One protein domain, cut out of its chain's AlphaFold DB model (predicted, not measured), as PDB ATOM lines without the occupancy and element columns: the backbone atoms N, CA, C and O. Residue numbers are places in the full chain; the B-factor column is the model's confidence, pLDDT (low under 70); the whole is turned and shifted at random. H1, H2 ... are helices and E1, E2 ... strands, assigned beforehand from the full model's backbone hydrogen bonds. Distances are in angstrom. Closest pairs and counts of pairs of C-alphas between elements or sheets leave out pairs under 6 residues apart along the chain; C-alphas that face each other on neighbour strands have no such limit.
ATOM      1  N   ARG A  30      38.935 -26.426 -64.175       84.25
ATOM      2  CA  ARG A  30      39.743 -26.116 -62.982       84.25
ATOM      3  C   ARG A  30      41.084 -25.480 -63.348       84.25
ATOM      4  O   ARG A  30      41.462 -24.473 -62.750       84.25
ATOM      5  N   ARG A  31      41.799 -26.040 -64.332       85.88
ATOM      6  CA  ARG A  31      43.089 -25.494 -64.784       85.88
ATOM      7  C   ARG A  31      42.922 -24.117 -65.430       85.88
ATOM      8  O   ARG A  31      43.720 -23.229 -65.150       85.88
ATOM      9  N   GLU A  32      41.871 -23.904 -66.224       83.50
ATOM     10  CA  GLU A  32      41.554 -22.586 -66.793       83.50
ATOM     11  C   GLU A  32      41.266 -21.565 -65.688       83.50
ATOM     12  O   GLU A  32      41.825 -20.471 -65.716       83.50
ATOM     13  N   LYS A  33      40.484 -21.931 -64.665       83.75
ATOM     14  CA  LYS A  33      40.221 -21.064 -63.507       83.75
ATOM     15  C   LYS A  33      41.512 -20.668 -62.777       83.75
ATOM     16  O   LYS A  33      41.684 -19.492 -62.471       83.75
ATOM     17  N   ASN A  34      42.430 -21.609 -62.556       83.38
ATOM     18  CA  ASN A  34      43.723 -21.337 -61.916       83.38
ATOM     19  C   ASN A  34      44.605 -20.391 -62.749       83.38
ATOM     20  O   ASN A  34      45.233 -19.494 -62.195       83.38
ATOM     21  N   VAL A  35      44.633 -20.560 -64.077       82.88
ATOM     22  CA  VAL A  35      45.379 -19.671 -64.990       82.88
ATOM     23  C   VAL A  35      44.770 -18.269 -65.010       82.88
ATOM     24  O   VAL A  35      45.495 -17.276 -65.002       82.88
ATOM     25  N   GLN A  36      43.439 -18.175 -65.027       81.75
ATOM     26  CA  GLN A  36      42.737 -16.893 -65.073       81.75
ATOM     27  C   GLN A  36      42.785 -16.133 -63.743       81.75
ATOM     28  O   GLN A  36      42.735 -14.908 -63.765       81.75
ATOM     29  N   ALA A  37      42.942 -16.821 -62.608       78.19
ATOM     30  CA  ALA A  37      43.102 -16.181 -61.301       78.19
ATOM     31  C   ALA A  37      44.313 -15.227 -61.259       78.19
ATOM     32  O   ALA A  37      44.243 -14.165 -60.653       78.19
ATOM     33  N   GLY A  38      45.395 -15.576 -61.960       72.75
ATOM     34  CA  GLY A  38      46.602 -14.758 -62.089       72.75
ATOM     35  C   GLY A  38      46.655 -13.846 -63.312       72.75
ATOM     36  O   GLY A  38      47.699 -13.253 -63.574       72.75
ATOM     37  N   ASN A  39      45.591 -13.777 -64.119       81.62
ATOM     38  CA  ASN A  39      45.647 -13.094 -65.406       81.62
ATOM     39  C   ASN A  39      45.472 -11.569 -65.239       81.62
ATOM     40  O   ASN A  39      44.360 -11.121 -64.942       81.62
ATOM     41  N   PRO A  40      46.507 -10.748 -65.517       75.50
ATOM     42  CA  PRO A  40      46.437  -9.294 -65.355       75.50
ATOM     43  C   PRO A  40      45.476  -8.617 -66.350       75.50
ATOM     44  O   PRO A  40      45.034  -7.493 -66.114       75.50
ATOM     45  N   PHE A  41      45.117  -9.294 -67.447       78.88
ATOM     46  CA  PHE A  41      44.247  -8.767 -68.503       78.88
ATOM     47  C   PHE A  41      42.749  -8.989 -68.249       78.88
ATOM     48  O   PHE A  41      41.912  -8.433 -68.966       78.88
ATOM     49  N   ALA A  51      51.170 -17.572 -69.517       79.12
ATOM     50  CA  ALA A  51      52.138 -18.630 -69.274       79.12
ATOM     51  C   ALA A  51      52.165 -18.968 -67.776       79.12
ATOM     52  O   ALA A  51      52.372 -18.092 -66.943       79.12
ATOM     53  N   THR A  52      51.952 -20.242 -67.448       77.88
ATOM     54  CA  THR A  52      52.020 -20.783 -66.082       77.88
ATOM     55  C   THR A  52      52.972 -21.977 -66.067       77.88
ATOM     56  O   THR A  52      53.049 -22.721 -67.053       77.88
ATOM     57  N   LEU A  53      53.713 -22.165 -64.975       82.25
ATOM     58  CA  LEU A  53      54.740 -23.207 -64.830       82.25
ATOM     59  C   LEU A  53      54.138 -24.617 -64.893       82.25
ATOM     60  O   LEU A  53      54.718 -25.529 -65.479       82.25
ATOM     61  N   SER A  54      52.950 -24.793 -64.322       82.25
ATOM     62  CA  SER A  54      52.226 -26.062 -64.218       82.25
ATOM     63  C   SER A  54      51.072 -26.191 -65.218       82.25
ATOM     64  O   SER A  54      50.305 -27.156 -65.151       82.25
ATOM     65  N   LYS A  55      50.925 -25.238 -66.153       80.56
ATOM     66  CA  LYS A  55      49.785 -25.159 -67.090       80.56
ATOM     67  C   LYS A  55      48.432 -25.189 -66.360       80.56
ATOM     68  O   LYS A  55      47.510 -25.895 -66.774       80.56
ATOM     69  N   GLY A  56      48.340 -24.481 -65.233       80.62
ATOM     70  CA  GLY A  56      47.145 -24.404 -64.387       80.62
ATOM     71  C   GLY A  56      46.878 -25.622 -63.500       80.62
ATOM     72  O   GLY A  56      45.852 -25.652 -62.818       80.62
ATOM     73  N   LYS A  57      47.757 -26.637 -63.491       80.81
ATOM     74  CA  LYS A  57      47.594 -27.830 -62.641       80.81
ATOM     75  C   LYS A  57      47.530 -27.463 -61.155       80.81
ATOM     76  O   LYS A  57      46.720 -28.048 -60.436       80.81
ATOM     77  N   TYR A  58      48.320 -26.479 -60.730       81.06
ATOM     78  CA  TYR A  58      48.290 -25.894 -59.391       81.06
ATOM     79  C   TYR A  58      47.861 -24.420 -59.452       81.06
ATOM     80  O   TYR A  58      47.997 -23.769 -60.489       81.06
ATOM     81  N   LEU A  59      47.323 -23.901 -58.345       78.94
ATOM     82  CA  LEU A  59      47.119 -22.464 -58.171       78.94
ATOM     83  C   LEU A  59      48.490 -21.832 -57.901       78.94
ATOM     84  O   LEU A  59      49.055 -22.024 -56.831       78.94
ATOM     85  N   GLU A  60      49.035 -21.145 -58.904       75.44
ATOM     86  CA  GLU A  60      50.389 -20.565 -58.870       75.44
ATOM     87  C   GLU A  60      50.425 -19.122 -58.360       75.44
ATOM     88  O   GLU A  60      51.501 -18.582 -58.120       75.44
ATOM     89  N   VAL A  61      49.260 -18.489 -58.217       69.94
ATOM     90  CA  VAL A  61      49.152 -17.130 -57.690       69.94
ATOM     91  C   VAL A  61      48.613 -17.200 -56.274       69.94
ATOM     92  O   VAL A  61      47.520 -17.713 -56.031       69.94
ATOM     93  N   HIS A  62      49.422 -16.700 -55.353       63.00
ATOM     94  CA  HIS A  62      49.097 -16.533 -53.946       63.00
ATOM     95  C   HIS A  62      48.711 -15.059 -53.710       63.00
ATOM     96  O   HIS A  62      49.057 -14.204 -54.523       63.00
ATOM     97  N   ASP A  63      47.948 -14.775 -52.652       62.06
ATOM     98  CA  ASP A  63      47.526 -13.415 -52.257       62.06
ATOM     99  C   ASP A  63      46.522 -12.711 -53.199       62.06
ATOM    100  O   ASP A  63      46.679 -11.550 -53.567       62.06
ATOM    101  N   LEU A  64      45.447 -13.410 -53.586       61.56
ATOM    102  CA  LEU A  64      44.334 -12.830 -54.365       61.56
ATOM    103  C   LEU A  64      43.357 -11.992 -53.525       61.56
ATOM    104  O   LEU A  64      42.529 -11.273 -54.084       61.56
ATOM    105  N   ASP A  65      43.431 -12.109 -52.202       62.09
ATOM    106  CA  ASP A  65      42.544 -11.404 -51.289       62.09
ATOM    107  C   ASP A  65      43.130 -10.038 -50.930       62.09
ATOM    108  O   ASP A  65      44.300  -9.918 -50.566       62.09
ATOM    109  N   SER A  66      42.293  -8.996 -50.941       74.12
ATOM    110  CA  SER A  66      42.699  -7.658 -50.488       74.12
ATOM    111  C   SER A  66      43.118  -7.634 -49.012       74.12
ATOM    112  O   SER A  66      43.722  -6.656 -48.574       74.12
ATOM    113  N   ILE A  67      42.807  -8.688 -48.246       76.12
ATOM    114  CA  ILE A  67      43.152  -8.843 -46.834       76.12
ATOM    115  C   ILE A  67      44.139  -9.997 -46.674       76.12
ATOM    116  O   ILE A  67      43.785 -11.161 -46.852       76.12
ATOM    117  N   VAL A  68      45.348  -9.672 -46.236       72.06
ATOM    118  CA  VAL A  68      46.397 -10.643 -45.922       72.06
ATOM    119  C   VAL A  68      46.563 -10.778 -44.414       72.06
ATOM    120  O   VAL A  68      46.359  -9.830 -43.650       72.06
ATOM    121  N   THR A  69      46.918 -11.979 -43.966       69.62
ATOM    122  CA  THR A  69      47.254 -12.229 -42.562       69.62
ATOM    123  C   THR A  69      48.758 -12.115 -42.379       69.62
ATOM    124  O   THR A  69      49.516 -12.844 -43.012       69.62
ATOM    125  N   ILE A  70      49.178 -11.223 -41.488       66.50
ATOM    126  CA  ILE A  70      50.574 -10.985 -41.133       66.50
ATOM    127  C   ILE A  70      50.695 -11.156 -39.618       66.50
ATOM    128  O   ILE A  70      50.236 -10.308 -38.846       66.50
ATOM    129  N   GLY A  71      51.268 -12.279 -39.180       67.69
ATOM    130  CA  GLY A  71      51.293 -12.644 -37.763       67.69
ATOM    131  C   GLY A  71      49.884 -12.620 -37.161       67.69
ATOM    132  O   GLY A  71      48.949 -13.194 -37.712       67.69
ATOM    133  N   THR A  72      49.689 -11.892 -36.060       65.12
ATOM    134  CA  THR A  72      48.374 -11.759 -35.404       65.12
ATOM    135  C   THR A  72      47.456 -10.701 -36.027       65.12
ATOM    136  O   THR A  72      46.406 -10.411 -35.459       65.12
ATOM    137  N   ILE A  73      47.835 -10.054 -37.130       73.75
ATOM    138  CA  ILE A  73      47.107  -8.910 -37.700       73.75
ATOM    139  C   ILE A  73      46.567  -9.264 -39.089       73.75
ATOM    140  O   ILE A  73      47.251  -9.874 -39.903       73.75
ATOM    141  N   ARG A  74      45.332  -8.845 -39.376       78.75
ATOM    142  CA  ARG A  74      44.761  -8.809 -40.726       78.75
ATOM    143  C   ARG A  74      44.960  -7.423 -41.319       78.75
ATOM    144  O   ARG A  74      44.478  -6.435 -40.762       78.75
ATOM    145  N   TRP A  75      45.661  -7.364 -42.439       78.75
ATOM    146  CA  TRP A  75      46.049  -6.141 -43.128       78.75
ATOM    147  C   TRP A  75      45.359  -6.047 -44.483       78.75
ATOM    148  O   TRP A  75      45.394  -6.998 -45.259       78.75
ATOM    149  N   HIS A  76      44.761  -4.898 -44.784       84.00
ATOM    150  CA  HIS A  76      44.213  -4.612 -46.101       84.00
ATOM    151  C   HIS A  76      45.309  -4.035 -47.002       84.00
ATOM    152  O   HIS A  76      45.747  -2.905 -46.787       84.00
ATOM    153  N   VAL A  77      45.730  -4.777 -48.026       75.12
ATOM    154  CA  VAL A  77      46.870  -4.419 -48.890       75.12
ATOM    155  C   VAL A  77      46.602  -3.136 -49.682       75.12
ATOM    156  O   VAL A  77      47.469  -2.272 -49.747       75.12
ATOM    157  N   GLU A  78      45.393  -2.975 -50.228       73.69
ATOM    158  CA  GLU A  78      45.054  -1.818 -51.079       73.69
ATOM    159  C   GLU A  78      44.842  -0.518 -50.288       73.69
ATOM    160  O   GLU A  78      45.327   0.536 -50.684       73.69
ATOM    161  N   ASN A  79      44.151  -0.593 -49.146       79.50
ATOM    162  CA  ASN A  79      43.794   0.573 -48.335       79.50
ATOM    163  C   ASN A  79      44.822   0.875 -47.235       79.50
ATOM    164  O   ASN A  79      44.672   1.857 -46.518       79.50
ATOM    165  N   GLN A  80      45.836   0.018 -47.082       77.38
ATOM    166  CA  GLN A  80      46.892   0.118 -46.076       77.38
ATOM    167  C   GLN A  80      46.364   0.291 -44.642       77.38
ATOM    168  O   GLN A  80      46.808   1.155 -43.884       77.38
ATOM    169  N   GLN A  81      45.382  -0.530 -44.267       78.81
ATOM    170  CA  GLN A  81      44.707  -0.445 -42.970       78.81
ATOM    171  C   GLN A  81      44.662  -1.791 -42.253       78.81
ATOM    172  O   GLN A  81      44.533  -2.850 -42.870       78.81
ATOM    173  N   ILE A  82      44.708  -1.743 -40.921       79.81
ATOM    174  CA  ILE A  82      44.498  -2.912 -40.067       79.81
ATOM    175  C   ILE A  82      42.995  -3.199 -39.999       79.81
ATOM    176  O   ILE A  82      42.229  -2.402 -39.465       79.81
ATOM    177  N   VAL A  83      42.584  -4.355 -40.517       80.75
ATOM    178  CA  VAL A  83      41.179  -4.797 -40.533       80.75
ATOM    179  C   VAL A  83      40.793  -5.465 -39.217       80.75
ATOM    180  O   VAL A  83      39.646  -5.400 -38.787       80.75
ATOM    181  N   GLY A  84      41.745  -6.115 -38.551       77.25
ATOM    182  CA  GLY A  84      41.488  -6.749 -37.265       77.25
ATOM    183  C   GLY A  84      42.672  -7.544 -36.743       77.25
ATOM    184  O   GLY A  84      43.659  -7.760 -37.444       77.25
ATOM    185  N   ARG A  85      42.565  -7.989 -35.492       69.38
ATOM    186  CA  ARG A  85      43.532  -8.888 -34.862       69.38
ATOM    187  C   ARG A  85      42.967 -10.306 -34.861       69.38
ATOM    188  O   ARG A  85      41.805 -10.501 -34.515       69.38
ATOM    189  N   LEU A  86      43.783 -11.287 -35.226       69.81
ATOM    190  CA  LEU A  86      43.466 -12.691 -35.009       69.81
ATOM    191  C   LEU A  86      43.466 -12.971 -33.507       69.81
ATOM    192  O   LEU A  86      44.457 -12.739 -32.814       69.81
ATOM    193  N   ILE A  87      42.330 -13.443 -33.007       65.44
ATOM    194  CA  ILE A  87      42.196 -13.907 -31.631       65.44
ATOM    195  C   ILE A  87      42.551 -15.388 -31.647       65.44
ATOM    196  O   ILE A  87      41.916 -16.166 -32.356       65.44
ATOM    197  N   ARG A  88      43.587 -15.771 -30.895       61.56
ATOM    198  CA  ARG A  88      43.912 -17.182 -30.681       61.56
ATOM    199  C   ARG A  88      42.762 -17.809 -29.895       61.56
ATOM    200  O   ARG A  88      42.505 -17.380 -28.771       61.56
ATOM    201  N   ASP A  89      42.099 -18.803 -30.474       64.25
ATOM    202  CA  ASP A  89      41.159 -19.625 -29.720       64.25
ATOM    203  C   ASP A  89      41.958 -20.513 -28.758       64.25
ATOM    204  O   ASP A  89      42.854 -21.242 -29.174       64.25
ATOM    205  N   MET A  90      41.704 -20.371 -27.458       61.28
ATOM    206  CA  MET A  90      42.403 -21.129 -26.413       61.28
ATOM    207  C   MET A  90      41.699 -22.450 -26.085       61.28
ATOM    208  O   MET A  90      42.245 -23.243 -25.319       61.28
ATOM    209  N   ASN A  91      40.500 -22.677 -26.626       66.69
ATOM    210  CA  ASN A  91      39.681 -23.850 -26.321       66.69
ATOM    211  C   ASN A  91      39.883 -25.000 -27.314       66.69
ATOM    212  O   ASN A  91      39.435 -26.111 -27.042       66.69
ATOM    213  N   ASP A  92      40.545 -24.738 -28.440       62.16
ATOM    214  CA  ASP A  92      40.850 -25.733 -29.460       62.16
ATOM    215  C   ASP A  92      42.343 -26.120 -29.382       62.16
ATOM    216  O   ASP A  92      43.206 -25.326 -29.773       62.16
ATOM    217  N   PRO A  93      42.680 -27.308 -28.843       55.94
ATOM    218  CA  PRO A  93      44.063 -27.770 -28.723       55.94
ATOM    219  C   PRO A  93      44.721 -28.084 -30.077       55.94
ATOM    220  O   PRO A  93      45.950 -28.154 -30.132       55.94
ATOM    221  N   ASP A  94      43.936 -28.223 -31.151       52.19
ATOM    222  CA  ASP A  94      44.412 -28.516 -32.507       52.19
ATOM    223  C   ASP A  94      44.434 -27.269 -33.410       52.19
ATOM    224  O   ASP A  94      44.833 -27.343 -34.581       52.19
ATOM    225  N   ALA A  95      44.059 -26.098 -32.878       58.34
ATOM    226  CA  ALA A  95      44.145 -24.841 -33.603       58.34
ATOM    227  C   ALA A  95      45.610 -24.526 -33.944       58.34
ATOM    228  O   ALA A  95      46.411 -24.110 -33.099       58.34
ATOM    229  N   GLN A  96      45.967 -24.686 -35.221       52.19
ATOM    230  CA  GLN A  96      47.242 -24.198 -35.734       52.19
ATOM    231  C   GLN A  96      47.312 -22.681 -35.492       52.19
ATOM    232  O   GLN A  96      46.333 -21.982 -35.774       52.19
ATOM    233  N   PRO A  97      48.431 -22.126 -34.996       54.72
ATOM    234  CA  PRO A  97      48.602 -20.683 -34.956       54.72
ATOM    235  C   PRO A  97      48.640 -20.163 -36.398       54.72
ATOM    236  O   PRO A  97      49.672 -20.196 -37.061       54.72
ATOM    237  N   ILE A  98      47.492 -19.720 -36.909       51.12
ATOM    238  CA  ILE A  98      47.410 -19.045 -38.202       51.12
ATOM    239  C   ILE A  98      47.967 -17.643 -37.981       51.12
ATOM    240  O   ILE A  98      47.365 -16.839 -37.272       51.12
ATOM    241  N   GLY A  99      49.135 -17.384 -38.562       55.34
ATOM    242  CA  GLY A  99      49.864 -16.136 -38.394       55.34
ATOM    243  C   GLY A  99      51.190 -16.361 -37.691       55.34
ATOM    244  O   GLY A  99      51.229 -16.604 -36.488       55.34
ATOM    245  N   ASP A 100      52.271 -16.266 -38.459       49.56
ATOM    246  CA  ASP A 100      53.649 -16.425 -38.006       49.56
ATOM    247  C   ASP A 100      53.939 -15.445 -36.854       49.56
ATOM    248  O   ASP A 100      54.173 -14.254 -37.052       49.56
ATOM    249  N   ALA A 101      53.846 -15.920 -35.611       53.50
ATOM    250  CA  ALA A 101      54.170 -15.151 -34.411       53.50
ATOM    251  C   ALA A 101      55.692 -15.125 -34.190       53.50
ATOM    252  O   ALA A 101      56.181 -15.248 -33.066       53.50
ATOM    253  N   THR A 102      56.465 -15.020 -35.268       59.59
ATOM    254  CA  THR A 102      57.900 -14.797 -35.184       59.59
ATOM    255  C   THR A 102      58.104 -13.414 -34.595       59.59
ATOM    256  O   THR A 102      57.723 -12.425 -35.213       59.59
TER     257      THR A 102
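Overview. This is residues 30 to 41 and 51 to 102 of the 328 residues of an uncharacterized protein of [Flexibacter] sp. ATCC 35103 (UniProt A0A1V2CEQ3). There is little regular structure here: a small sheet of three strands, with one short helix, H1, well away from it and residues 51 to 66 running between them. Residues 86 to 102 make a loop beyond the sheet, of which 90 to 95 stick out. The 64 printed residues, in order H1, E1, E2, E3, are of mixed class, 21 in named elements; the sheet, E1 - E2 - E3, is antiparallel, a meander, each strand the antiparallel neighbour of the one before. The whole is only just loose, close to extended: radius of gyration of the C-alphas 15.8 A, spans 42 by 31 by 20 A.

Along the chain. E3, residues 81 to 85, is 11.8 A long and ends at C-alpha 85 (43.532, -8.888, -34.862). E2 is residues 73 to 76, 9.9 A, and E1 residues 67 to 70, 9.6 A. H1, residues 30 to 37, 10.6 A, begins at C-alpha 30 (39.743, -26.116, -62.982).

Arrangement. Hairpin E1 and E2 has N 68 and O 75 at 2.8 A, within hydrogen-bond range; hairpin E2 and E3 has N 74 and O 84 at 2.8 A. H1, with every O i to N i+4 pair within range, is not on the sheet.

Size, cuts and confidence. Residues 42 to 50 are not printed; C-alphas 41 and 51 are 12.7 A apart. Residues 61 to 65, 69 to 72 and 85 to 102 have pLDDT under 70.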